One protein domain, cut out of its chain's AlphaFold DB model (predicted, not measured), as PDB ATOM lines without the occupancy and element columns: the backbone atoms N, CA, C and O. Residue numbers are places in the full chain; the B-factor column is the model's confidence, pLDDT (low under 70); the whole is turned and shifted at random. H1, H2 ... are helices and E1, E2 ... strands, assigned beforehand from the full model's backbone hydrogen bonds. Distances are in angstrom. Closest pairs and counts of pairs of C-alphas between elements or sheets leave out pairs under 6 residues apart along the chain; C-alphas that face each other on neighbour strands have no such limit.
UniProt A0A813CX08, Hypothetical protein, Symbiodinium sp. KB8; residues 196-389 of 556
ATOM      1  N   ARG A 196      35.666 -60.276  34.590       84.00
ATOM      2  CA  ARG A 196      36.225 -60.947  33.410       84.00
ATOM      3  C   ARG A 196      36.375 -60.036  32.192       84.00
ATOM      4  O   ARG A 196      36.744 -60.539  31.135       84.00
ATOM      5  N   LEU A 197      36.123 -58.731  32.310       83.88
ATOM      6  CA  LEU A 197      36.296 -57.740  31.234       83.88
ATOM      7  C   LEU A 197      37.778 -57.444  30.896       83.88
ATOM      8  O   LEU A 197      38.128 -56.312  30.605       83.88
ATOM      9  N   GLY A 198      38.646 -58.461  30.898       65.81
ATOM     10  CA  GLY A 198      40.072 -58.337  30.567       65.81
ATOM     11  C   GLY A 198      40.950 -57.902  31.747       65.81
ATOM     12  O   GLY A 198      40.426 -57.456  32.761       65.81
ATOM     13  N   PRO A 199      42.280 -58.100  31.690       62.25
ATOM     14  CA  PRO A 199      43.200 -57.638  32.731       62.25
ATOM     15  C   PRO A 199      43.694 -56.196  32.529       62.25
ATOM     16  O   PRO A 199      44.216 -55.615  33.475       62.25
ATOM     17  N   ASP A 200      43.552 -55.650  31.322       67.06
ATOM     18  CA  ASP A 200      44.031 -54.337  30.869       67.06
ATOM     19  C   ASP A 200      43.129 -53.171  31.300       67.06
ATOM     20  O   ASP A 200      43.582 -52.037  31.349       67.06
ATOM     21  N   GLY A 201      41.866 -53.435  31.646       80.81
ATOM     22  CA  GLY A 201      40.919 -52.416  32.115       80.81
ATOM     23  C   GLY A 201      40.191 -51.667  30.994       80.81
ATOM     24  O   GLY A 201      39.073 -51.209  31.223       80.81
ATOM     25  N   ILE A 202      40.724 -51.668  29.770       85.12
ATOM     26  CA  ILE A 202      40.113 -51.018  28.597       85.12
ATOM     27  C   ILE A 202      38.671 -51.505  28.353       85.12
ATOM     28  O   ILE A 202      37.765 -50.676  28.225       85.12
ATOM     29  N   PRO A 203      38.356 -52.819  28.361       89.00
ATOM     30  CA  PRO A 203      36.975 -53.246  28.155       89.00
ATOM     31  C   PRO A 203      36.044 -52.835  29.303       89.00
ATOM     32  O   PRO A 203      34.836 -52.713  29.092       89.00
ATOM     33  N   PHE A 204      36.574 -52.593  30.507       94.19
ATOM     34  CA  PHE A 204      35.803 -52.040  31.619       94.19
ATOM     35  C   PHE A 204      35.482 -50.554  31.417       94.19
ATOM     36  O   PHE A 204      34.342 -50.157  31.653       94.19
ATOM     37  N   GLU A 205      36.424 -49.753  30.919       94.81
ATOM     38  CA  GLU A 205      36.181 -48.350  30.546       94.81
ATOM     39  C   GLU A 205      35.105 -48.246  29.467       94.81
ATOM     40  O   GLU A 205      34.107 -47.541  29.629       94.81
ATOM     41  N   MET A 206      35.245 -49.040  28.401       94.81
ATOM     42  CA  MET A 206      34.247 -49.123  27.336       94.81
ATOM     43  C   MET A 206      32.885 -49.546  27.885       94.81
ATOM     44  O   MET A 206      31.859 -49.002  27.482       94.81
ATOM     45  N   PHE A 207      32.858 -50.510  28.808       96.19
ATOM     46  CA  PHE A 207      31.626 -50.976  29.434       96.19
ATOM     47  C   PHE A 207      30.934 -49.863  30.229       96.19
ATOM     48  O   PHE A 207      29.742 -49.638  30.037       96.19
ATOM     49  N   VAL A 208      31.668 -49.114  31.055       97.44
ATOM     50  CA  VAL A 208      31.123 -47.962  31.793       97.44
ATOM     51  C   VAL A 208      30.646 -46.871  30.830       97.44
ATOM     52  O   VAL A 208      29.555 -46.331  31.015       97.44
ATOM     53  N   ALA A 209      31.391 -46.597  29.755       96.25
ATOM     54  CA  ALA A 209      30.963 -45.662  28.719       96.25
ATOM     55  C   ALA A 209      29.644 -46.109  28.061       96.25
ATOM     56  O   ALA A 209      28.758 -45.282  27.851       96.25
ATOM     57  N   ARG A 210      29.458 -47.416  27.805       94.62
ATOM     58  CA  ARG A 210      28.178 -47.967  27.317       94.62
ATOM     59  C   ARG A 210      27.041 -47.801  28.322       94.62
ATOM     60  O   ARG A 210      25.924 -47.515  27.900       94.62
ATOM     61  N   LEU A 211      27.299 -47.941  29.624       95.31
ATOM     62  CA  LEU A 211      26.278 -47.675  30.644       95.31
ATOM     63  C   LEU A 211      25.821 -46.217  30.592       95.31
ATOM     64  O   LEU A 211      24.624 -45.956  30.535       95.31
ATOM     65  N   TRP A 212      26.752 -45.264  30.522       95.88
ATOM     66  CA  TRP A 212      26.400 -43.849  30.398       95.88
ATOM     67  C   TRP A 212      25.708 -43.509  29.076       95.88
ATOM     68  O   TRP A 212      24.807 -42.673  29.067       95.88
ATOM     69  N   GLN A 213      26.041 -44.190  27.977       93.69
ATOM     70  CA  GLN A 213      25.267 -44.089  26.733       93.69
ATOM     71  C   GLN A 213      23.818 -44.556  26.917       93.69
ATOM     72  O   GLN A 213      22.895 -43.881  26.461       93.69
ATOM     73  N   GLY A 214      23.600 -45.645  27.660       91.19
ATOM     74  CA  GLY A 214      22.263 -46.083  28.074       91.19
ATOM     75  C   GLY A 214      21.527 -45.076  28.969       91.19
ATOM     76  O   GLY A 214      20.302 -45.052  28.992       91.19
ATOM     77  N   GLU A 215      22.254 -44.200  29.667       92.19
ATOM     78  CA  GLU A 215      21.707 -43.085  30.460       92.19
ATOM     79  C   GLU A 215      21.513 -41.790  29.639       92.19
ATOM     80  O   GLU A 215      21.190 -40.732  30.194       92.19
ATOM     81  N   GLY A 216      21.719 -41.854  28.320       92.06
ATOM     82  CA  GLY A 216      21.532 -40.736  27.393       92.06
ATOM     83  C   GLY A 216      22.746 -39.815  27.238       92.06
ATOM     84  O   GLY A 216      22.607 -38.724  26.692       92.06
ATOM     85  N   PHE A 217      23.931 -40.209  27.710       94.44
ATOM     86  CA  PHE A 217      25.162 -39.459  27.453       94.44
ATOM     87  C   PHE A 217      25.795 -39.841  26.115       94.44
ATOM     88  O   PHE A 217      25.842 -41.003  25.724       94.44
ATOM     89  N   ARG A 218      26.440 -38.876  25.465       94.12
ATOM     90  CA  ARG A 218      27.490 -39.168  24.485       94.12
ATOM     91  C   ARG A 218      28.791 -39.408  25.241       94.12
ATOM     92  O   ARG A 218      29.336 -38.456  25.786       94.12
ATOM     93  N   ALA A 219      29.267 -40.653  25.293       94.25
ATOM     94  CA  ALA A 219      30.485 -41.031  26.017       94.25
ATOM     95  C   ALA A 219      31.564 -41.620  25.091       94.25
ATOM     96  O   ALA A 219      31.236 -42.412  24.203       94.25
ATOM     97  N   ARG A 220      32.832 -41.252  25.323       89.06
ATOM     98  CA  ARG A 220      34.040 -41.752  24.637       89.06
ATOM     99  C   ARG A 220      35.108 -42.148  25.661       89.06
ATOM    100  O   ARG A 220      35.131 -41.566  26.743       89.06
ATOM    101  N   THR A 221      35.976 -43.091  25.306       93.25
ATOM    102  CA  THR A 221      37.096 -43.547  26.145       93.25
ATOM    103  C   THR A 221      38.440 -42.980  25.683       93.25
ATOM    104  O   THR A 221      38.550 -42.604  24.516       93.25
ATOM    105  N   GLY A 222      39.445 -42.939  26.567       89.00
ATOM    106  CA  GLY A 222      40.839 -42.598  26.225       89.00
ATOM    107  C   GLY A 222      41.014 -41.191  25.643       89.00
ATOM    108  O   GLY A 222      41.700 -40.998  24.640       89.00
ATOM    109  N   VAL A 223      40.321 -40.197  26.207       89.75
ATOM    110  CA  VAL A 223      40.289 -38.837  25.652       89.75
ATOM    111  C   VAL A 223      41.389 -37.990  26.276       89.75
ATOM    112  O   VAL A 223      41.413 -37.793  27.488       89.75
ATOM    113  N   ARG A 224      42.263 -37.415  25.447       92.56
ATOM    114  CA  ARG A 224      43.247 -36.425  25.901       92.56
ATOM    115  C   ARG A 224      42.607 -35.045  26.018       92.56
ATOM    116  O   ARG A 224      41.920 -34.602  25.102       92.56
ATOM    117  N   ILE A 225      42.837 -34.372  27.141       92.00
ATOM    118  CA  ILE A 225      42.311 -33.041  27.440       92.00
ATOM    119  C   ILE A 225      43.382 -32.158  28.074       92.00
ATOM    120  O   ILE A 225      44.183 -32.619  28.887       92.00
ATOM    121  N   ASP A 226      43.383 -30.875  27.733       93.69
ATOM    122  CA  ASP A 226      44.342 -29.926  28.283       93.69
ATOM    123  C   ASP A 226      43.906 -29.423  29.665       93.69
ATOM    124  O   ASP A 226      42.862 -28.799  29.837       93.69
ATOM    125  N   GLY A 227      44.740 -29.662  30.673       94.44
ATOM    126  CA  GLY A 227      44.653 -28.988  31.963       94.44
ATOM    127  C   GLY A 227      45.243 -27.581  31.906       94.44
ATOM    128  O   GLY A 227      45.703 -27.100  30.862       94.44
ATOM    129  N   ARG A 228      45.239 -26.884  33.044       96.44
ATOM    130  CA  ARG A 228      45.944 -25.603  33.174       96.44
ATOM    131  C   ARG A 228      47.452 -25.771  33.014       96.44
ATOM    132  O   ARG A 228      48.066 -24.892  32.415       96.44
ATOM    133  N   PHE A 229      48.022 -26.851  33.539       95.75
ATOM    134  CA  PHE A 229      49.463 -27.081  33.558       95.75
ATOM    135  C   PHE A 229      49.909 -28.180  32.594       95.75
ATOM    136  O   PHE A 229      50.923 -27.999  31.929       95.75
ATOM    137  N   VAL A 230      49.183 -29.301  32.506       93.88
ATOM    138  CA  VAL A 230      49.572 -30.436  31.648       93.88
ATOM    139  C   VAL A 230      48.383 -31.026  30.897       93.88
ATOM    140  O   VAL A 230      47.228 -30.825  31.272       93.88
ATOM    141  N   ARG A 231      48.660 -31.780  29.830       92.25
ATOM    142  CA  ARG A 231      47.658 -32.584  29.122       92.25
ATOM    143  C   ARG A 231      47.396 -33.878  29.898       92.25
ATOM    144  O   ARG A 231      48.330 -34.544  30.333       92.25
ATOM    145  N   HIS A 232      46.128 -34.236  30.070       91.81
ATOM    146  CA  HIS A 232      45.679 -35.422  30.802       91.81
ATOM    147  C   HIS A 232      44.940 -36.371  29.872       91.81
ATOM    148  O   HIS A 232      44.105 -35.933  29.090       91.81
ATOM    149  N   GLU A 233      45.166 -37.670  30.013       91.12
ATOM    150  CA  GLU A 233      44.289 -38.684  29.425       91.12
ATOM    151  C   GLU A 233      43.180 -39.054  30.411       91.12
ATOM    152  O   GLU A 233      43.455 -39.507  31.519       91.12
ATOM    153  N   VAL A 234      41.929 -38.810  30.039       92.94
ATOM    154  CA  VAL A 234      40.753 -39.165  30.835       92.94
ATOM    155  C   VAL A 234      40.155 -40.444  30.268       92.94
ATOM    156  O   VAL A 234      39.769 -40.483  29.096       92.94
ATOM    157  N   ASP A 235      40.017 -41.456  31.121       95.81
ATOM    158  CA  ASP A 235      39.538 -42.781  30.726       95.81
ATOM    159  C   ASP A 235      38.153 -42.714  30.083       95.81
ATOM    160  O   ASP A 235      37.902 -43.414  29.106       95.81
ATOM    161  N   ILE A 236      37.250 -41.857  30.590       97.25
ATOM    162  CA  ILE A 236      35.937 -41.615  29.974       97.25
ATOM    163  C   ILE A 236      35.550 -40.135  30.024       97.25
ATOM    164  O   ILE A 236      35.469 -39.531  31.094       97.25
ATOM    165  N   LEU A 237      35.194 -39.577  28.868       97.19
ATOM    166  CA  LEU A 237      34.526 -38.283  28.745       97.19
ATOM    167  C   LEU A 237      33.077 -38.502  28.313       97.19
ATOM    168  O   LEU A 237      32.834 -39.112  27.272       97.19
ATOM    169  N   ALA A 238      32.112 -37.984  29.077       96.94
ATOM    170  CA  ALA A 238      30.694 -38.089  28.750       96.94
ATOM    171  C   ALA A 238      29.983 -36.734  28.785       96.94
ATOM    172  O   ALA A 238      30.164 -35.955  29.717       96.94
ATOM    173  N   ARG A 239      29.147 -36.462  27.777       94.75
ATOM    174  CA  ARG A 239      28.385 -35.216  27.636       94.75
ATOM    175  C   ARG A 239      26.901 -35.486  27.424       94.75
ATOM    176  O   ARG A 239      26.540 -36.277  26.552       94.75
ATOM    177  N   ARG A 240      26.051 -34.774  28.155       93.88
ATOM    178  CA  ARG A 240      24.603 -34.711  27.928       93.88
ATOM    179  C   ARG A 240      24.142 -33.289  28.202       93.88
ATOM    180  O   ARG A 240      24.323 -32.807  29.312       93.88
ATOM    181  N   ASP A 241      23.588 -32.623  27.195       90.06
ATOM    182  CA  ASP A 241      23.245 -31.199  27.268       90.06
ATOM    183  C   ASP A 241      24.444 -30.353  27.757       90.06
ATOM    184  O   ASP A 241      25.521 -30.418  27.153       90.06
ATOM    185  N   ASP A 242      24.274 -29.616  28.856       87.38
ATOM    186  CA  ASP A 242      25.313 -28.818  29.521       87.38
ATOM    187  C   ASP A 242      26.094 -29.613  30.596       87.38
ATOM    188  O   ASP A 242      26.978 -29.074  31.266       87.38
ATOM    189  N   GLU A 243      25.781 -30.898  30.792       93.25
ATOM    190  CA  GLU A 243      26.442 -31.774  31.758       93.25
ATOM    191  C   GLU A 243      27.666 -32.453  31.128       93.25
ATOM    192  O   GLU A 243      27.547 -33.244  30.188       93.25
ATOM    193  N   LEU A 244      28.846 -32.178  31.691       95.56
ATOM    194  CA  LEU A 244      30.107 -32.826  31.333       95.56
ATOM    195  C   LEU A 244      30.600 -33.708  32.489       95.56
ATOM    196  O   LEU A 244      30.628 -33.277  33.648       95.56
ATOM    197  N   ARG A 245      30.992 -34.944  32.177       97.62
ATOM    198  CA  ARG A 245      31.554 -35.915  33.120       97.62
ATOM    199  C   ARG A 245      32.925 -36.374  32.648       97.62
ATOM    200  O   ARG A 245      33.067 -36.825  31.515       97.62
ATOM    201  N   PHE A 246      33.889 -36.309  33.549       97.44
ATOM    202  CA  PHE A 246      35.218 -36.889  33.407       97.44
ATOM    203  C   PHE A 246      35.310 -38.086  34.338       97.44
ATOM    204  O   PHE A 246      34.923 -37.969  35.500       97.44
ATOM    205  N   ALA A 247      35.807 -39.218  33.862       97.44
ATOM    206  CA  ALA A 247      35.936 -40.420  34.668       97.44
ATOM    207  C   ALA A 247      37.352 -40.967  34.631       97.44
ATOM    208  O   ALA A 247      37.950 -41.065  33.565       97.44
ATOM    209  N   GLU A 248      37.807 -41.398  35.798       97.06
ATOM    210  CA  GLU A 248      38.929 -42.305  35.946       97.06
ATOM    211  C   GLU A 248      38.400 -43.680  36.369       97.06
ATOM    212  O   GLU A 248      37.739 -43.828  37.405       97.06
ATOM    213  N   CYS A 249      38.717 -44.703  35.594       94.25
ATOM    214  CA  CYS A 249      38.425 -46.090  35.870       94.25
ATOM    215  C   CYS A 249      39.576 -46.765  36.630       94.25
ATOM    216  O   CYS A 249      40.766 -46.634  36.347       94.25
ATOM    217  N   LYS A 250      39.212 -47.548  37.645       90.62
ATOM    218  CA  LYS A 250      40.127 -48.382  38.429       90.62
ATOM    219  C   LYS A 250      39.596 -49.799  38.468       90.62
ATOM    220  O   LYS A 250      38.932 -50.221  39.420       90.62
ATOM    221  N   PHE A 251      39.868 -50.522  37.390       86.75
ATOM    222  CA  PHE A 251      39.436 -51.897  37.215       86.75
ATOM    223  C   PHE A 251      40.173 -52.872  38.151       86.75
ATOM    224  O   PHE A 251      41.355 -52.714  38.457       86.75
ATOM    225  N   ARG A 252      39.465 -53.902  38.624       80.56
ATOM    226  CA  ARG A 252      39.964 -54.973  39.493       80.56
ATOM    227  C   ARG A 252      39.585 -56.331  38.909       80.56
ATOM    228  O   ARG A 252      38.433 -56.750  38.986       80.56
ATOM    229  N   SER A 253      40.578 -57.051  38.400       65.62
ATOM    230  CA  SER A 253      40.418 -58.418  37.883       65.62
ATOM    231  C   SER A 253      40.184 -59.463  38.985       65.62
ATOM    232  O   SER A 253      39.658 -60.541  38.722       65.62
ATOM    233  N   GLN A 254      40.543 -59.151  40.237       56.62
ATOM    234  CA  GLN A 254      40.350 -60.026  41.397       56.62
ATOM    235  C   GLN A 254      39.259 -59.510  42.339       56.62
ATOM    236  O   GLN A 254      39.126 -58.308  42.591       56.62
ATOM    237  N   SER A 255      38.499 -60.446  42.912       54.94
ATOM    238  CA  SER A 255      37.418 -60.129  43.842       54.94
ATOM    239  C   SER A 255      37.926 -59.496  45.136       54.94
ATOM    240  O   SER A 255      38.902 -59.945  45.728       54.94
ATOM    241  N   GLY A 256      37.227 -58.456  45.597       53.28
ATOM    242  CA  GLY A 256      37.480 -57.818  46.890       53.28
ATOM    243  C   GLY A 256      38.497 -56.676  46.886       53.28
ATOM    244  O   GLY A 256      38.679 -56.063  47.941       53.28
ATOM    245  N   GLY A 257      39.093 -56.348  45.735       65.12
ATOM    246  CA  GLY A 257      39.997 -55.210  45.589       65.12
ATOM    247  C   GLY A 257      39.370 -53.881  46.026       65.12
ATOM    248  O   GLY A 257      38.227 -53.582  45.673       65.12
ATOM    249  N   LYS A 258      40.124 -53.097  46.807       75.62
ATOM    250  CA  LYS A 258      39.713 -51.767  47.276       75.62
ATOM    251  C   LYS A 258      40.539 -50.661  46.633       75.62
ATOM    252  O   LYS A 258      41.758 -50.799  46.542       75.62
ATOM    253  N   VAL A 259      39.886 -49.586  46.216       76.94
ATOM    254  CA  VAL A 259      40.520 -48.323  45.835       76.94
ATOM    255  C   VAL A 259      40.684 -47.490  47.104       76.94
ATOM    256  O   VAL A 259      39.711 -47.260  47.826       76.94
ATOM    257  N   ASP A 260      41.928 -47.131  47.418       82.56
ATOM    258  CA  ASP A 260      42.286 -46.410  48.636       82.56
ATOM    259  C   ASP A 260      42.340 -44.888  48.427       82.56
ATOM    260  O   ASP A 260      42.123 -44.368  47.330       82.56
ATOM    261  N   ILE A 261      42.621 -44.164  49.511       88.00
ATOM    262  CA  ILE A 261      42.686 -42.702  49.508       88.00
ATOM    263  C   ILE A 261      43.809 -42.150  48.620       88.00
ATOM    264  O   ILE A 261      43.660 -41.051  48.100       88.00
ATOM    265  N   LYS A 262      44.911 -42.880  48.389       85.38
ATOM    266  CA  LYS A 262      46.017 -42.384  47.550       85.38
ATOM    267  C   LYS A 262      45.555 -42.191  46.117       85.38
ATOM    268  O   LYS A 262      45.879 -41.187  45.491       85.38
ATOM    269  N   VAL A 263      44.749 -43.132  45.629       81.25
ATOM    270  CA  VAL A 263      44.139 -43.040  44.302       81.25
ATOM    271  C   VAL A 263      43.179 -41.853  44.232       81.25
ATOM    272  O   VAL A 263      43.236 -41.086  43.275       81.25
ATOM    273  N   ALA A 264      42.350 -41.648  45.259       87.25
ATOM    274  CA  ALA A 264      41.449 -40.496  45.314       87.25
ATOM    275  C   ALA A 264      42.213 -39.156  45.346       87.25
ATOM    276  O   ALA A 264      41.861 -38.234  44.618       87.25
ATOM    277  N   LEU A 265      43.290 -39.055  46.130       88.19
ATOM    278  CA  LEU A 265      44.161 -37.874  46.194       88.19
ATOM    279  C   LEU A 265      44.809 -37.565  44.838       88.19
ATOM    280  O   LEU A 265      44.791 -36.421  44.391       88.19
ATOM    281  N   TYR A 266      45.340 -38.591  44.169       91.12
ATOM    282  CA  TYR A 266      45.933 -38.465  42.838       91.12
ATOM    283  C   TYR A 266      44.915 -37.961  41.804       91.12
ATOM    284  O   TYR A 266      45.171 -36.980  41.106       91.12
ATOM    285  N   ILE A 267      43.730 -38.576  41.751       91.94
ATOM    286  CA  ILE A 267      42.675 -38.173  40.808       91.94
ATOM    287  C   ILE A 267      42.170 -36.764  41.133       91.94
ATOM    288  O   ILE A 267      41.896 -35.989  40.219       91.94
ATOM    289  N   HIS A 268      42.112 -36.379  42.410       96.06
ATOM    290  CA  HIS A 268      41.749 -35.018  42.785       96.06
ATOM    291  C   HIS A 268      42.756 -33.981  42.259       96.06
ATOM    292  O   HIS A 268      42.328 -32.959  41.715       96.06
ATOM    293  N   ALA A 269      44.064 -34.252  42.332       93.50
ATOM    294  CA  ALA A 269      45.089 -33.370  41.766       93.50
ATOM    295  C   ALA A 269      44.916 -33.196  40.246       93.50
ATOM    296  O   ALA A 269      44.875 -32.065  39.761       93.50
ATOM    297  N   ARG A 270      44.698 -34.297  39.510       94.19
ATOM    298  CA  ARG A 270      44.386 -34.255  38.067       94.19
ATOM    299  C   ARG A 270      43.117 -33.461  37.785       94.19
ATOM    300  O   ARG A 270      43.097 -32.585  36.927       94.19
ATOM    301  N   SER A 271      42.062 -33.730  38.553       94.88
ATOM    302  CA  SER A 271      40.786 -33.036  38.399       94.88
ATOM    303  C   SER A 271      40.925 -31.539  38.635       94.88
ATOM    304  O   SER A 271      40.306 -30.761  37.924       94.88
ATOM    305  N   SER A 272      41.761 -31.119  39.585       94.94
ATOM    306  CA  SER A 272      41.984 -29.705  39.886       94.94
ATOM    307  C   SER A 272      42.633 -28.978  38.711       94.94
ATOM    308  O   SER A 272      42.232 -27.860  38.391       94.94
ATOM    309  N   ASP A 273      43.582 -29.628  38.033       96.88
ATOM    310  CA  ASP A 273      44.237 -29.065  36.854       96.88
ATOM    311  C   ASP A 273      43.278 -28.949  35.658       96.88
ATOM    312  O   ASP A 273      43.208 -27.908  35.004       96.88
ATOM    313  N   ILE A 274      42.462 -29.978  35.415       95.38
ATOM    314  CA  ILE A 274      41.455 -29.964  34.342       95.38
ATOM    315  C   ILE A 274      40.337 -28.953  34.652       95.38
ATOM    316  O   ILE A 274      39.916 -28.205  33.768       95.38
ATOM    317  N   ARG A 275      39.879 -28.862  35.910       94.50
ATOM    318  CA  ARG A 275      38.812 -27.938  36.356       94.50
ATOM    319  C   ARG A 275      39.146 -26.469  36.136       94.50
ATOM    320  O   ARG A 275      38.231 -25.653  36.036       94.50
ATOM    321  N   ALA A 276      40.427 -26.125  36.061       92.81
ATOM    322  CA  ALA A 276      40.859 -24.763  35.783       92.81
ATOM    323  C   ALA A 276      40.507 -24.302  34.356       92.81
ATOM    324  O   ALA A 276      40.365 -23.099  34.142       92.81
ATOM    325  N   LYS A 277      40.324 -25.232  33.407       92.81
ATOM    326  CA  LYS A 277      39.895 -24.942  32.027       92.81
ATOM    327  C   LYS A 277      38.498 -25.472  31.701       92.81
ATOM    328  O   LYS A 277      37.762 -24.844  30.945       92.81
ATOM    329  N   HIS A 278      38.099 -26.594  32.295       92.19
ATOM    330  CA  HIS A 278      36.877 -27.305  31.930       92.19
ATOM    331  C   HIS A 278      35.917 -27.447  33.111       92.19
ATOM    332  O   HIS A 278      36.243 -28.014  34.154       92.19
ATOM    333  N   LYS A 279      34.678 -26.980  32.935       92.31
ATOM    334  CA  LYS A 279      33.614 -27.157  33.932       92.31
ATOM    335  C   LYS A 279      32.936 -28.510  33.732       92.31
ATOM    336  O   LYS A 279      32.362 -28.765  32.680       92.31
ATOM    337  N   GLY A 280      32.976 -29.359  34.754       93.38
ATOM    338  CA  GLY A 280      32.317 -30.661  34.738       93.38
ATOM    339  C   GLY A 280      32.432 -31.406  36.064       93.38
ATOM    340  O   GLY A 280      33.116 -30.976  36.999       93.38
ATOM    341  N   SER A 281      31.733 -32.530  36.146       96.06
ATOM    342  CA  SER A 281      31.809 -33.455  37.273       96.06
ATOM    343  C   SER A 281      32.928 -34.470  37.051       96.06
ATOM    344  O   SER A 281      33.163 -34.907  35.927       96.06
ATOM    345  N   PHE A 282      33.624 -34.844  38.122       97.06
ATOM    346  CA  PHE A 282      34.689 -35.846  38.073       97.06
ATOM    347  C   PHE A 282      34.233 -37.097  38.794       97.06
ATOM    348  O   PHE A 282      33.605 -36.999  39.847       97.06
ATOM    349  N   TRP A 283      34.533 -38.245  38.206       98.19
ATOM    350  CA  TRP A 283      34.078 -39.553  38.636       98.19
ATOM    351  C   TRP A 283      35.271 -40.474  38.845       98.19
ATOM    352  O   TRP A 283      36.156 -40.554  37.998       98.19
ATOM    353  N   ILE A 284      35.272 -41.213  39.950       97.94
ATOM    354  CA  ILE A 284      36.133 -42.379  40.130       97.94
ATOM    355  C   ILE A 284      35.242 -43.606  40.003       97.94
ATOM    356  O   ILE A 284      34.293 -43.762  40.771       97.94
ATOM    357  N   VAL A 285      35.541 -44.481  39.045       98.00
ATOM    358  CA  VAL A 285      34.717 -45.652  38.735       98.00
ATOM    359  C   VAL A 285      35.502 -46.938  38.966       98.00
ATOM    360  O   VAL A 285      36.608 -47.105  38.466       98.00
ATOM    361  N   THR A 286      34.946 -47.896  39.702       94.69
ATOM    362  CA  THR A 286      35.579 -49.200  39.942       94.69
ATOM    363  C   THR A 286      34.550 -50.326  39.983       94.69
ATOM    364  O   THR A 286      33.440 -50.165  40.475       94.69
ATOM    365  N   ASN A 287      34.921 -51.518  39.517       90.38
ATOM    366  CA  ASN A 287      34.158 -52.747  39.771       90.38
ATOM    367  C   ASN A 287      34.481 -53.376  41.145       90.38
ATOM    368  O   ASN A 287      33.933 -54.421  41.500       90.38
ATOM    369  N   GLY A 288      35.409 -52.773  41.893       87.62
ATOM    370  CA  GLY A 288      35.743 -53.118  43.268       87.62
ATOM    371  C   GLY A 288      34.924 -52.314  44.277       87.62
ATOM    372  O   GLY A 288      33.732 -52.069  44.091       87.62
ATOM    373  N   ARG A 289      35.578 -51.923  45.374       85.75
ATOM    374  CA  ARG A 289      35.009 -51.081  46.440       85.75
ATOM    375  C   ARG A 289      35.946 -49.933  46.783       85.75
ATOM    376  O   ARG A 289      37.146 -50.049  46.568       85.75
ATOM    377  N   PHE A 290      35.435 -48.880  47.401       88.19
ATOM    378  CA  PHE A 290      36.271 -47.836  47.996       88.19
ATOM    379  C   PHE A 290      36.574 -48.136  49.470       88.19
ATOM    380  O   PHE A 290      35.814 -48.833  50.153       88.19
ATOM    381  N   THR A 291      37.708 -47.651  49.979       88.19
ATOM    382  CA  THR A 291      37.909 -47.540  51.433       88.19
ATOM    383  C   THR A 291      37.025 -46.425  51.997       88.19
ATOM    384  O   THR A 291      36.599 -45.538  51.262       88.19
ATOM    385  N   LYS A 292      36.757 -46.446  53.311       89.19
ATOM    386  CA  LYS A 292      35.994 -45.367  53.961       89.19
ATOM    387  C   LYS A 292      36.659 -44.009  53.743       89.19
ATOM    388  O   LYS A 292      35.981 -43.070  53.362       89.19
ATOM    389  N   ASP A 293      37.980 -43.945  53.888       88.88
ATOM    390  CA  ASP A 293      38.739 -42.704  53.706       88.88
ATOM    391  C   ASP A 293      38.667 -42.181  52.266       88.88
ATOM    392  O   ASP A 293      38.565 -40.978  52.066       88.88
ATOM    393  N   ALA A 294      38.668 -43.071  51.263       92.06
ATOM    394  CA  ALA A 294      38.502 -42.677  49.865       92.06
ATOM    395  C   ALA A 294      37.110 -42.081  49.598       92.06
ATOM    396  O   ALA A 294      37.021 -41.083  48.889       92.06
ATOM    397  N   ILE A 295      36.055 -42.659  50.190       94.44
ATOM    398  CA  ILE A 295      34.687 -42.119  50.117       94.44
ATOM    399  C   ILE A 295      34.635 -40.750  50.790       94.44
ATOM    400  O   ILE A 295      34.342 -39.761  50.126       94.44
ATOM    401  N   THR A 296      35.009 -40.679  52.073       96.06
ATOM    402  CA  THR A 296      34.970 -39.441  52.862       96.06
ATOM    403  C   THR A 296      35.735 -38.310  52.178       96.06
ATOM    404  O   THR A 296      35.229 -37.196  52.072       96.06
ATOM    405  N   TYR A 297      36.952 -38.586  51.699       96.81
ATOM    406  CA  TYR A 297      37.759 -37.588  51.009       96.81
ATOM    407  C   TYR A 297      37.153 -37.199  49.659       96.81
ATOM    408  O   TYR A 297      36.987 -36.013  49.389       96.81
ATOM    409  N   GLY A 298      36.835 -38.185  48.813       96.56
ATOM    410  CA  GLY A 298      36.389 -37.950  47.444       96.56
ATOM    411  C   GLY A 298      35.080 -37.169  47.374       96.56
ATOM    412  O   GLY A 298      35.009 -36.181  46.645       96.56
ATOM    413  N   GLU A 299      34.090 -37.543  48.186       96.25
ATOM    414  CA  GLU A 299      32.831 -36.798  48.305       96.25
ATOM    415  C   GLU A 299      33.078 -35.398  48.885       96.25
ATOM    416  O   GLU A 299      32.545 -34.412  48.375       96.25
ATOM    417  N   GLY A 300      33.946 -35.290  49.900       97.38
ATOM    418  CA  GLY A 300      34.290 -34.022  50.545       97.38
ATOM    419  C   GLY A 300      34.922 -32.988  49.608       97.38
ATOM    420  O   GLY A 300      34.706 -31.792  49.790       97.38
ATOM    421  N   VAL A 301      35.658 -33.428  48.581       96.31
ATOM    422  CA  VAL A 301      36.241 -32.549  47.546       96.31
ATOM    423  C   VAL A 301      35.381 -32.448  46.275       96.31
ATOM    424  O   VAL A 301      35.810 -31.871  45.275       96.31
ATOM    425  N   GLY A 302      34.161 -32.996  46.283       95.31
ATOM    426  CA  GLY A 302      33.215 -32.889  45.169       95.31
ATOM    427  C   GLY A 302      33.523 -33.792  43.966       95.31
ATOM    428  O   GLY A 302      33.171 -33.453  42.828       95.31
ATOM    429  N   MET A 303      34.196 -34.925  44.183       97.38
ATOM    430  CA  MET A 303      34.247 -36.025  43.215       97.38
ATOM    431  C   MET A 303      33.072 -36.982  43.443       97.38
ATOM    432  O   MET A 303      32.628 -37.191  44.567       97.38
ATOM    433  N   ASN A 304      32.591 -37.596  42.367       97.88
ATOM    434  CA  ASN A 304      31.583 -38.648  42.400       97.88
ATOM    435  C   ASN A 304      32.279 -40.009  42.418       97.88
ATOM    436  O   ASN A 304      33.263 -40.220  41.709       97.88
ATOM    437  N   LEU A 305      31.774 -40.949  43.209       98.06
ATOM    438  CA  LEU A 305      32.358 -42.278  43.332       98.06
ATOM    439  C   LEU A 305      31.339 -43.317  42.877       98.06
ATOM    440  O   LEU A 305      30.223 -43.361  43.379       98.06
ATOM    441  N   LEU A 306      31.735 -44.180  41.944       98.06
ATOM    442  CA  LEU A 306      30.915 -45.285  41.459       98.06
ATOM    443  C   LEU A 306      31.665 -46.599  41.674       98.06
ATOM    444  O   LEU A 306      32.707 -46.842  41.069       98.06
ATOM    445  N   ALA A 307      31.144 -47.447  42.551       94.94
ATOM    446  CA  ALA A 307      31.693 -48.765  42.848       94.94
ATOM    447  C   ALA A 307      30.667 -49.866  42.582       94.94
ATOM    448  O   ALA A 307      29.502 -49.599  42.289       94.94
ATOM    449  N   TRP A 308      31.074 -51.122  42.783       89.31
ATOM    450  CA  TRP A 308      30.161 -52.263  42.716       89.31
ATOM    451  C   TRP A 308      28.926 -52.111  43.617       89.31
ATOM    452  O   TRP A 308      27.837 -52.517  43.225       89.31
ATOM    453  N   ASP A 309      29.102 -51.547  44.814       84.19
ATOM    454  CA  ASP A 309      28.075 -51.401  45.851       84.19
ATOM    455  C   ASP A 309      27.936 -49.961  46.385       84.19
ATOM    456  O   ASP A 309      27.391 -49.763  47.469       84.19
ATOM    457  N   HIS A 310      28.429 -48.963  45.642       91.44
ATOM    458  CA  HIS A 310      28.353 -47.547  46.013       91.44
ATOM    459  C   HIS A 310      28.091 -46.654  44.779       91.44
ATOM    460  O   HIS A 310      28.648 -46.952  43.719       91.44
ATOM    461  N   PRO A 311      27.306 -45.568  44.895       94.19
ATOM    462  CA  PRO A 311      26.510 -45.185  46.066       94.19
ATOM    463  C   PRO A 311      25.395 -46.196  46.349       94.19
ATOM    464  O   PRO A 311      25.102 -47.060  45.521       94.19
ATOM    465  N   ALA A 312      24.812 -46.139  47.547       85.31
ATOM    466  CA  ALA A 312      23.643 -46.962  47.843       85.31
ATOM    467  C   ALA A 312      22.518 -46.622  46.849       85.31
ATOM    468  O   ALA A 312      22.323 -45.455  46.522       85.31
ATOM    469  N   ASP A 313      21.830 -47.649  46.352       83.38
ATOM    470  CA  ASP A 313      20.694 -47.565  45.421       83.38
ATOM    471  C   ASP A 313      20.987 -46.982  44.020       83.38
ATOM    472  O   ASP A 313      20.093 -46.924  43.174       83.38
ATOM    473  N   ASP A 314      22.236 -46.609  43.721       91.12
ATOM    474  CA  ASP A 314      22.667 -46.193  42.378       91.12
ATOM    475  C   ASP A 314      24.106 -46.642  42.049       91.12
ATOM    476  O   ASP A 314      24.875 -45.965  41.351       91.12
ATOM    477  N   SER A 315      24.474 -47.813  42.579       93.38
ATOM    478  CA  SER A 315      25.779 -48.442  42.372       93.38
ATOM    479  C   SER A 315      25.966 -48.953  40.942       93.38
ATOM    480  O   SER A 315      25.019 -49.032  40.155       93.38
ATOM    481  N   LEU A 316      27.190 -49.370  40.593       93.62
ATOM    482  CA  LEU A 316      27.475 -49.976  39.289       93.62
ATOM    483  C   LEU A 316      26.560 -51.178  39.018       93.62
ATOM    484  O   LEU A 316      26.052 -51.322  37.910       93.62
ATOM    485  N   ARG A 317      26.314 -52.018  40.030       88.56
ATOM    486  CA  ARG A 317      25.380 -53.146  39.919       88.56
ATOM    487  C   ARG A 317      23.963 -52.663  39.616       88.56
ATOM    488  O   ARG A 317      23.333 -53.172  38.695       88.56
ATOM    489  N   ASP A 318      23.480 -51.679  40.370       85.81
ATOM    490  CA  ASP A 318      22.097 -51.206  40.257       85.81
ATOM    491  C   ASP A 318      21.854 -50.542  38.888       85.81
ATOM    492  O   ASP A 318      20.790 -50.716  38.295       85.81
ATOM    493  N   ARG A 319      22.870 -49.866  38.332       92.75
ATOM    494  CA  ARG A 319      22.852 -49.309  36.968       92.75
ATOM    495  C   ARG A 319      22.758 -50.387  35.895       92.75
ATOM    496  O   ARG A 319      21.939 -50.259  34.988       92.75
ATOM    497  N   ILE A 320      23.561 -51.447  35.997       90.94
ATOM    498  CA  ILE A 320      23.530 -52.559  35.035       90.94
ATOM    499  C   ILE A 320      22.146 -53.206  35.014       90.94
ATOM    500  O   ILE A 320      21.570 -53.393  33.944       90.94
ATOM    501  N   ASP A 321      21.600 -53.492  36.196       82.62
ATOM    502  CA  ASP A 321      20.284 -54.108  36.336       82.62
ATOM    503  C   ASP A 321      19.174 -53.212  35.774       82.62
ATOM    504  O   ASP A 321      18.310 -53.675  35.027       82.62
ATOM    505  N   ARG A 322      19.203 -51.922  36.129       85.69
ATOM    506  CA  ARG A 322      18.202 -50.938  35.706       85.69
ATOM    507  C   ARG A 322      18.204 -50.729  34.195       85.69
ATOM    508  O   ARG A 322      17.136 -50.609  33.608       85.69
ATOM    509  N   LEU A 323      19.384 -50.690  33.577       88.00
ATOM    510  CA  LEU A 323      19.542 -50.480  32.135       88.00
ATOM    511  C   LEU A 323      19.433 -51.780  31.323       88.00
ATOM    512  O   LEU A 323      19.384 -51.730  30.098       88.00
ATOM    513  N   GLY A 324      19.485 -52.950  31.965       85.00
ATOM    514  CA  GLY A 324      19.580 -54.243  31.279       85.00
ATOM    515  C   GLY A 324      20.872 -54.433  30.469       85.00
ATOM    516  O   GLY A 324      20.977 -55.384  29.691       85.00
ATOM    517  N   LEU A 325      21.869 -53.556  30.635       90.62
ATOM    518  CA  LEU A 325      23.127 -53.553  29.880       90.62
ATOM    519  C   LEU A 325      24.164 -54.476  30.529       90.62
ATOM    520  O   LEU A 325      25.152 -54.044  31.123       90.62
ATOM    521  N   HIS A 326      23.934 -55.778  30.404       90.75
ATOM    522  CA  HIS A 326      24.831 -56.799  30.936       90.75
ATOM    523  C   HIS A 326      26.135 -56.877  30.127       90.75
ATOM    524  O   HIS A 326      26.101 -56.744  28.899       90.75
ATOM    525  N   PRO A 327      27.294 -57.122  30.769       93.38
ATOM    526  CA  PRO A 327      28.548 -57.292  30.050       93.38
ATOM    527  C   PRO A 327      28.509 -58.570  29.204       93.38
ATOM    528  O   PRO A 327      27.869 -59.553  29.580       93.38
ATOM    529  N   ILE A 328      29.239 -58.602  28.086       91.88
ATOM    530  CA  ILE A 328      29.276 -59.781  27.202       91.88
ATOM    531  C   ILE A 328      29.784 -61.042  27.921       91.88
ATOM    532  O   ILE A 328      29.387 -62.165  27.624       91.88
ATOM    533  N   THR A 329      30.612 -60.849  28.944       89.56
ATOM    534  CA  THR A 329      31.136 -61.891  29.829       89.56
ATOM    535  C   THR A 329      30.077 -62.497  30.757       89.56
ATOM    536  O   THR A 329      30.383 -63.453  31.470       89.56
ATOM    537  N   ALA A 330      28.850 -61.967  30.797       87.69
ATOM    538  CA  ALA A 330      27.726 -62.566  31.519       87.69
ATOM    539  C   ALA A 330      26.983 -63.630  30.691       87.69
ATOM    540  O   ALA A 330      26.259 -64.435  31.267       87.69
ATOM    541  N   VAL A 331      27.178 -63.658  29.369       85.19
ATOM    542  CA  VAL A 331      26.469 -64.557  28.446       85.19
ATOM    543  C   VAL A 331      27.092 -65.954  28.506       85.19
ATOM    544  O   VAL A 331      28.205 -66.166  28.018       85.19
ATOM    545  N   ALA A 332      26.409 -66.909  29.139       81.62
ATOM    546  CA  ALA A 332      26.961 -68.230  29.437       81.62
ATOM    547  C   ALA A 332      26.970 -69.190  28.233       81.62
ATOM    548  O   ALA A 332      27.755 -70.138  28.224       81.62
ATOM    549  N   SER A 333      26.122 -68.953  27.231       82.75
ATOM    550  CA  SER A 333      26.088 -69.682  25.947       82.75
ATOM    551  C   SER A 333      27.314 -69.419  25.060       82.75
ATOM    552  O   SER A 333      27.640 -70.229  24.180       82.75
ATOM    553  N   LEU A 334      28.036 -68.322  25.318       86.75
ATOM    554  CA  LEU A 334      29.303 -68.006  24.667       86.75
ATOM    555  C   LEU A 334      30.480 -68.641  25.411       86.75
ATOM    556  O   LEU A 334      30.645 -68.503  26.623       86.75
ATOM    557  N   GLN A 335      31.357 -69.289  24.654       87.44
ATOM    558  CA  GLN A 335      32.634 -69.785  25.148       87.44
ATOM    559  C   GLN A 335      33.588 -68.621  25.428       87.44
ATOM    560  O   GLN A 335      33.522 -67.568  24.798       87.44
ATOM    561  N   GLN A 336      34.567 -68.834  26.312       81.56
ATOM    562  CA  GLN A 336      35.530 -67.789  26.681       81.56
ATOM    563  C   GLN A 336      36.299 -67.232  25.470       81.56
ATOM    564  O   GLN A 336      36.575 -66.037  25.414       81.56
ATOM    565  N   LYS A 337      36.619 -68.072  24.475       86.00
ATOM    566  CA  LYS A 337      37.274 -67.627  23.236       86.00
ATOM    567  C   LYS A 337      36.383 -66.668  22.438       86.00
ATOM    568  O   LYS A 337      36.877 -65.658  21.957       86.00
ATOM    569  N   GLU A 338      35.089 -66.961  22.335       92.44
ATOM    570  CA  GLU A 338      34.109 -66.128  21.627       92.44
ATOM    571  C   GLU A 338      33.892 -64.804  22.367       92.44
ATOM    572  O   GLU A 338      33.962 -63.745  21.750       92.44
ATOM    573  N   GLN A 339      33.751 -64.847  23.698       89.44
ATOM    574  CA  GLN A 339      33.694 -63.648  24.542       89.44
ATOM    575  C   GLN A 339      34.934 -62.767  24.337       89.44
ATOM    576  O   GLN A 339      34.806 -61.566  24.123       89.44
ATOM    577  N   ASN A 340      36.132 -63.355  24.331       84.75
ATOM    578  CA  ASN A 340      37.375 -62.611  24.119       84.75
ATOM    579  C   ASN A 340      37.463 -62.012  22.706       84.75
ATOM    580  O   ASN A 340      37.939 -60.889  22.556       84.75
ATOM    581  N   THR A 341      37.003 -62.727  21.675       88.56
ATOM    582  CA  THR A 341      36.922 -62.192  20.306       88.56
ATOM    583  C   THR A 341      35.997 -60.977  20.242       88.56
ATOM    584  O   THR A 341      36.354 -59.974  19.630       88.56
ATOM    585  N   LEU A 342      34.838 -61.037  20.899       90.00
ATOM    586  CA  LEU A 342      33.892 -59.922  20.969       90.00
ATOM    587  C   LEU A 342      34.484 -58.720  21.719       90.00
ATOM    588  O   LEU A 342      34.416 -57.600  21.212       90.00
ATOM    589  N   LEU A 343      35.142 -58.949  22.860       85.88
ATOM    590  CA  LEU A 343      35.819 -57.895  23.622       85.88
ATOM    591  C   LEU A 343      36.906 -57.193  22.798       85.88
ATOM    592  O   LEU A 343      36.933 -55.968  22.759       85.88
ATOM    593  N   LYS A 344      37.743 -57.948  22.068       83.69
ATOM    594  CA  LYS A 344      38.772 -57.386  21.168       83.69
ATOM    595  C   LYS A 344      38.195 -56.528  20.041       83.69
ATOM    596  O   LYS A 344      38.881 -55.661  19.522       83.69
ATOM    597  N   ARG A 345      36.939 -56.769  19.662       86.25
ATOM    598  CA  ARG A 345      36.194 -55.977  18.670       86.25
ATOM    599  C   ARG A 345      35.401 -54.827  19.304       86.25
ATOM    600  O   ARG A 345      34.575 -54.213  18.634       86.25
ATOM    601  N   GLY A 346      35.586 -54.564  20.597       86.00
ATOM    602  CA  GLY A 346      34.878 -53.510  21.322       86.00
ATOM    603  C   GLY A 346      33.418 -53.830  21.665       86.00
ATOM    604  O   GLY A 346      32.661 -52.935  22.057       86.00
ATOM    605  N   VAL A 347      32.994 -55.090  21.537       91.56
ATOM    606  CA  VAL A 347      31.650 -55.545  21.914       91.56
ATOM    607  C   VAL A 347      31.659 -55.944  23.387       91.56
ATOM    608  O   VAL A 347      31.943 -57.086  23.743       91.56
ATOM    609  N   VAL A 348      31.363 -54.974  24.255       93.44
ATOM    610  CA  VAL A 348      31.463 -55.126  25.719       93.44
ATOM    611  C   VAL A 348      30.128 -55.373  26.425       93.44
ATOM    612  O   VAL A 348      30.128 -55.927  27.521       93.44
ATOM    613  N   VAL A 349      28.994 -55.030  25.802       93.56
ATOM    614  CA  VAL A 349      27.638 -55.275  26.338       93.56
ATOM    615  C   VAL A 349      26.866 -56.269  25.474       93.56
ATOM    616  O   VAL A 349      26.865 -56.160  24.245       93.56
ATOM    617  N   ALA A 350      26.177 -57.210  26.120       91.19
ATOM    618  CA  ALA A 350      25.422 -58.295  25.490       91.19
ATOM    619  C   ALA A 350      24.318 -57.779  24.555       91.19
ATOM    620  O   ALA A 350      24.134 -58.301  23.457       91.19
ATOM    621  N   ALA A 351      23.661 -56.684  24.941       89.75
ATOM    622  CA  ALA A 351      22.597 -56.053  24.168       89.75
ATOM    623  C   ALA A 351      23.052 -55.577  22.765       89.75
ATOM    624  O   ALA A 351      22.237 -55.477  21.851       89.75
ATOM    625  N   THR A 352      24.361 -55.382  22.543       90.31
ATOM    626  CA  THR A 352      24.923 -55.101  21.205       90.31
ATOM    627  C   THR A 352      24.600 -56.212  20.205       90.31
ATOM    628  O   THR A 352      24.351 -55.935  19.033       90.31
ATOM    629  N   LEU A 353      24.584 -57.473  20.656       90.06
ATOM    630  CA  LEU A 353      24.293 -58.620  19.795       90.06
ATOM    631  C   LEU A 353      22.831 -58.629  19.329       90.06
ATOM    632  O   LEU A 353      22.559 -59.032  18.202       90.06
ATOM    633  N   LEU A 354      21.903 -58.116  20.148       86.12
ATOM    634  CA  LEU A 354      20.494 -57.961  19.766       86.12
ATOM    635  C   LEU A 354      20.310 -56.899  18.675       86.12
ATOM    636  O   LEU A 354      19.509 -57.086  17.763       86.12
ATOM    637  N   GLN A 355      21.075 -55.804  18.740       82.81
ATOM    638  CA  GLN A 355      21.019 -54.731  17.740       82.81
ATOM    639  C   GLN A 355      21.698 -55.105  16.421       82.81
ATOM    640  O   GLN A 355      21.272 -54.669  15.353       82.81
ATOM    641  N   ARG A 356      22.790 -55.873  16.486       86.00
ATOM    642  CA  ARG A 356      23.642 -56.195  15.337       86.00
ATOM    643  C   ARG A 356      23.764 -57.703  15.171       86.00
ATOM    644  O   ARG A 356      24.805 -58.285  15.470       86.00
ATOM    645  N   LYS A 357      22.703 -58.318  14.640       85.62
ATOM    646  CA  LYS A 357      22.631 -59.775  14.434       85.62
ATOM    647  C   LYS A 357      23.797 -60.336  13.612       85.62
ATOM    648  O   LYS A 357      24.311 -61.389  13.965       85.62
ATOM    649  N   GLY A 358      24.306 -59.574  12.638       87.56
ATOM    650  CA  GLY A 358      25.464 -59.969  11.822       87.56
ATOM    651  C   GLY A 358      26.742 -60.278  12.614       87.56
ATOM    652  O   GLY A 358      27.552 -61.085  12.176       87.56
ATOM    653  N   ILE A 359      26.908 -59.716  13.821       89.38
ATOM    654  CA  ILE A 359      28.048 -60.055  14.692       89.38
ATOM    655  C   ILE A 359      27.982 -61.524  15.128       89.38
ATOM    656  O   ILE A 359      29.020 -62.164  15.272       89.38
ATOM    657  N   VAL A 360      26.775 -62.054  15.351       89.44
ATOM    658  CA  VAL A 360      26.568 -63.453  15.748       89.44
ATOM    659  C   VAL A 360      26.863 -64.393  14.581       89.44
ATOM    660  O   VAL A 360      27.512 -65.417  14.791       89.44
ATOM    661  N   ASP A 361      26.485 -64.011  13.359       86.88
ATOM    662  CA  ASP A 361      26.757 -64.793  12.146       86.88
ATOM    663  C   ASP A 361      28.268 -65.026  11.958       86.88
ATOM    664  O   ASP A 361      28.720 -66.138  11.674       86.88
ATOM    665  N   GLU A 362      29.079 -63.996  12.213       87.50
ATOM    666  CA  GLU A 362      30.542 -64.057  12.117       87.50
ATOM    667  C   GLU A 362      31.211 -64.959  13.168       87.50
ATOM    668  O   GLU A 362      32.370 -65.347  12.996       87.50
ATOM    669  N   LEU A 363      30.516 -65.311  14.258       89.06
ATOM    670  CA  LEU A 363      31.041 -66.241  15.265       89.06
ATOM    671  C   LEU A 363      31.011 -67.700  14.786       89.06
ATOM    672  O   LEU A 363      31.677 -68.542  15.391       89.06
ATOM    673  N   GLY A 364      30.255 -68.012  13.726       89.88
ATOM    674  CA  GLY A 364      30.164 -69.365  13.174       89.88
ATOM    675  C   GLY A 364      29.541 -70.375  14.145       89.88
ATOM    676  O   GLY A 364      29.987 -71.522  14.226       89.88
ATOM    677  N   LEU A 365      28.545 -69.946  14.928       92.06
ATOM    678  CA  LEU A 365      27.845 -70.814  15.876       92.06
ATOM    679  C   LEU A 365      26.977 -71.847  15.140       92.06
ATOM    680  O   LEU A 365      26.456 -71.601  14.057       92.06
ATOM    681  N   SER A 366      26.786 -73.025  15.742       94.44
ATOM    682  CA  SER A 366      25.792 -73.980  15.240       94.44
ATOM    683  C   SER A 366      24.375 -73.484  15.541       94.44
ATOM    684  O   SER A 366      24.165 -72.829  16.560       94.44
ATOM    685  N   GLN A 367      23.379 -73.882  14.738       92.75
ATOM    686  CA  GLN A 367      21.973 -73.466  14.925       92.75
ATOM    687  C   GLN A 367      21.451 -73.682  16.356       92.75
ATOM    688  O   GLN A 367      20.696 -72.870  16.884       92.75
ATOM    689  N   ASN A 368      21.854 -74.777  17.011       91.62
ATOM    690  CA  ASN A 368      21.450 -75.042  18.393       91.62
ATOM    691  C   ASN A 368      22.064 -74.039  19.376       91.62
ATOM    692  O   ASN A 368      21.347 -73.520  20.226       91.62
ATOM    693  N   ARG A 369      23.362 -73.741  19.239       93.12
ATOM    694  CA  ARG A 369      24.058 -72.771  20.097       93.12
ATOM    695  C   ARG A 369      23.581 -71.348  19.849       93.12
ATOM    696  O   ARG A 369      23.464 -70.573  20.786       93.12
ATOM    697  N   GLU A 370      23.281 -71.021  18.599       94.06
ATOM    698  CA  GLU A 370      22.731 -69.724  18.230       94.06
ATOM    699  C   GLU A 370      21.342 -69.516  18.848       94.06
ATOM    700  O   GLU A 370      21.082 -68.495  19.474       94.06
ATOM    701  N   ARG A 371      20.470 -70.532  18.790       90.38
ATOM    702  CA  ARG A 371      19.167 -70.504  19.471       90.38
ATOM    703  C   ARG A 371      19.306 -70.360  20.991       90.38
ATOM    704  O   ARG A 371      18.538 -69.630  21.608       90.38
ATOM    705  N   GLU A 372      20.259 -71.063  21.605       85.81
ATOM    706  CA  GLU A 372      20.557 -70.917  23.039       85.81
ATOM    707  C   GLU A 372      21.019 -69.500  23.388       85.81
ATOM    708  O   GLU A 372      20.549 -68.938  24.378       85.81
ATOM    709  N   LEU A 373      21.885 -68.919  22.553       88.31
ATOM    710  CA  LEU A 373      22.354 -67.546  22.682       88.31
ATOM    711  C   LEU A 373      21.195 -66.553  22.602       88.31
ATOM    712  O   LEU A 373      21.049 -65.737  23.506       88.31
ATOM    713  N   TRP A 374      20.346 -66.640  21.577       89.56
ATOM    714  CA  TRP A 374      19.221 -65.717  21.414       89.56
ATOM    715  C   TRP A 374      18.253 -65.766  22.600       89.56
ATOM    716  O   TRP A 374      17.943 -64.724  23.174       89.56
ATOM    717  N   ASN A 375      17.882 -66.967  23.055       80.19
ATOM    718  CA  ASN A 375      17.038 -67.136  24.241       80.19
ATOM    719  C   ASN A 375      17.670 -66.532  25.509       80.19
ATOM    720  O   ASN A 375      16.974 -65.993  26.368       80.19
ATOM    721  N   GLU A 376      18.989 -66.665  25.676       82.81
ATOM    722  CA  GLU A 376      19.701 -66.079  26.812       82.81
ATOM    723  C   GLU A 376      19.774 -64.550  26.712       82.81
ATOM    724  O   GLU A 376      19.555 -63.868  27.714       82.81
ATOM    725  N   LEU A 377      20.042 -64.006  25.522       84.56
ATOM    726  CA  LEU A 377      20.127 -62.565  25.286       84.56
ATOM    727  C   LEU A 377      18.790 -61.865  25.529       84.56
ATOM    728  O   LEU A 377      18.781 -60.833  26.195       84.56
ATOM    729  N   GLU A 378      17.682 -62.432  25.048       82.81
ATOM    730  CA  GLU A 378      16.333 -61.899  25.282       82.81
ATOM    731  C   GLU A 378      16.002 -61.827  26.778       82.81
ATOM    732  O   GLU A 378      15.437 -60.841  27.246       82.81
ATOM    733  N   LEU A 379      16.421 -62.827  27.559       76.31
ATOM    734  CA  LEU A 379      16.223 -62.840  29.010       76.31
ATOM    735  C   LEU A 379      17.135 -61.846  29.742       76.31
ATOM    736  O   LEU A 379      16.672 -61.129  30.627       76.31
ATOM    737  N   LEU A 380      18.429 -61.813  29.408       77.31
ATOM    738  CA  LEU A 380      19.400 -60.932  30.067       77.31
ATOM    739  C   LEU A 380      19.145 -59.458  29.741       77.31
ATOM    740  O   LEU A 380      19.324 -58.590  30.590       77.31
ATOM    741  N   CYS A 381      18.729 -59.166  28.512       81.19
ATOM    742  CA  CYS A 381      18.610 -57.806  28.005       81.19
ATOM    743  C   CYS A 381      17.147 -57.337  27.924       81.19
ATOM    744  O   CYS A 381      16.874 -56.353  27.240       81.19
ATOM    745  N   ALA A 382      16.214 -57.993  28.622       73.44
ATOM    746  CA  ALA A 382      14.779 -57.688  28.555       73.44
ATOM    747  C   ALA A 382      14.447 -56.203  28.822       73.44
ATOM    748  O   ALA A 382      13.563 -55.642  28.188       73.44
ATOM    749  N   ASN A 383      15.200 -55.538  29.707       75.06
ATOM    750  CA  ASN A 383      15.002 -54.119  30.046       75.06
ATOM    751  C   ASN A 383      15.850 -53.153  29.199       75.06
ATOM    752  O   ASN A 383      15.878 -51.954  29.468       75.06
ATOM    753  N   SER A 384      16.587 -53.662  28.209       77.25
ATOM    754  CA  SER A 384      17.580 -52.867  27.484       77.25
ATOM    755  C   SER A 384      16.997 -52.005  26.371       77.25
ATOM    756  O   SER A 384      17.689 -51.104  25.928       77.25
ATOM    757  N   GLU A 385      15.746 -52.203  25.935       72.38
ATOM    758  CA  GLU A 385      15.175 -51.501  24.769       72.38
ATOM    759  C   GLU A 385      15.306 -49.972  24.841       72.38
ATOM    760  O   GLU A 385      15.764 -49.350  23.882       72.38
ATOM    761  N   ALA A 386      14.982 -49.368  25.990       67.81
ATOM    762  CA  ALA A 386      15.114 -47.924  26.190       67.81
ATOM    763  C   ALA A 386      16.581 -47.462  26.142       67.81
ATOM    764  O   ALA A 386      16.890 -46.440  25.534       67.81
ATOM    765  N   ALA A 387      17.495 -48.244  26.725       69.50
ATOM    766  CA  ALA A 387      18.927 -47.970  26.678       69.50
ATOM    767  C   ALA A 387      19.504 -48.196  25.270       69.50
ATOM    768  O   ALA A 387      20.408 -47.494  24.846       69.50
ATOM    769  N   LEU A 388      18.975 -49.158  24.514       63.06
ATOM    770  CA  LEU A 388      19.415 -49.498  23.165       63.06
ATOM    771  C   LEU A 388      19.033 -48.423  22.141       63.06
ATOM    772  O   LEU A 388      19.788 -48.200  21.198       63.06
ATOM    773  N   GLN A 389      17.915 -47.721  22.336       59.34
ATOM    774  CA  GLN A 389      17.525 -46.591  21.484       59.34
ATOM    775  C   GLN A 389      18.491 -45.399  21.592       59.34
ATOM    776  O   GLN A 389      18.620 -44.638  20.635       59.34
TER     777      GLN A 389
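Overview. This is residues 196 to 389 of the 556 residues of the protein "Hypothetical protein" of Symbiodinium sp. KB8 (UniProt A0A813CX08). The domain has two lobes: a strongly twisted five-stranded sheet with H2 and H3 over one face and H1 over the other, and a smaller lobe of helices H5, H6, H7 and H8 with the loops between them. H1 lies in the middle, between the sheet and the small lobe, and H4 and H9 pack on its last residues. The printed part has 194 residues, with nine named helices and five named strands in the order H1 E1 E2 E3 H2 E4 H3 E5 H4 H5 H6 H7 H8 H9. The sheet is mixed, in the order E1 E2 E3 E4 E5, and the class is mixed, helices and strands. The whole is compact, with a radius of gyration of the C-alphas of 17.6 A, yet elongated in outline, with spans of 56 by 33 by 28 A.

Along the chain. In the sheet, E1 is residues 218 to 226, 19.6 A long, and bends by 89 degrees at residue 221. E2, residues 231 to 240, is 23.2 A long and bends by 81 degrees at residue 235. E3 is residues 243 to 249, 19.1 A long; E4 is residues 281 to 285 and E5 residues 303 to 306. H1 is residues 202 to 214, 18.5 A long, from C-alpha 202 at (40.113, -51.018, 28.597). H2 is residues 261 to 275, 20.1 A long, and H3 is residues 292 to 300, 12.0 A long. H4 is residues 316 to 323, H5 residues 336 to 344, H6 residues 351 to 355 and H7 residues 358 to 361. H8, residues 367 to 380, is 19.8 A long, from C-alpha 367 at (21.973, -73.466, 14.925). H9 is residues 385 to 389, with C-alpha 389 at (17.525, -46.591, 21.484).

Arrangement. E1, E2 and E3 form a meander, each strand the antiparallel neighbour of the one before, and E1 and E2 are a hairpin, as are E2 and E3. N 220 and O 237 are 2.9 A apart between E1 and E2, and N 245 and O 238 are 2.8 A apart between E2 and E3, both within hydrogen-bond range. E3 and E4 are parallel, with N 283 and O 246 at 2.7 A, and so are E4 and E5, with N 304 and O 282 at 2.8 A. E3, H2, E4 and E4, H3, E5 are strand-helix-strand units, two parallel neighbour strands with a helix between, each with a right-handed crossover. The sheet and its helices make three layers, H2 and H3 on one face and H1 on the other. H1 is over E2 at a height over the sheet of 8.0 A and runs along the strands, at 3 degrees to E2 on the local plane; its closest C-alphas to E2 are those of Glu 205 and Asp 235, 6.5 A apart. H2 is over E3 at a height of 8.3 A, slantwise to the strands. H2 touches H3 at a shallow tilt of 17 degrees, the same way, closest at the C-alphas of Ile 261 and Ala 294, 4.2 A apart. With residues 211 to 214 alone H1 touches H4, closest at the C-alphas of Gly 214 and Leu 323, 6.6 A apart. With residues 213 to 214 alone H1 touches H9, closest at the C-alphas of Gly 214 and Ala 387, 4.1 A apart. H5 and H1 are close but not clearly touching, with the C-alphas of Pro 203 and Leu 343 at 6.6 A. H8 touches H6 with residues 377 to 378 alone, closest at the C-alphas of Leu 377 and Ala 351, 7.1 A apart. H7 and H8 are close but not clearly touching, with the C-alphas of Val 360 and Glu 370 at 7.8 A. Every O i to N i+4 pair is within hydrogen-bond range in H1, H2, H3, H4, H5, H6, H8 and H9; H7 is too short for such a pair.

Size, cuts and confidence. The two C-alphas farthest apart, those of Phe 229 and Asn 368, are 57.6 A apart. The printed part has no cut. The links E3 to H2 and H4 to H5 are long. The mean pLDDT of the printed part is 88.6, and residues 198 to 200, 253 to 257 and 386 to 389 are under 70.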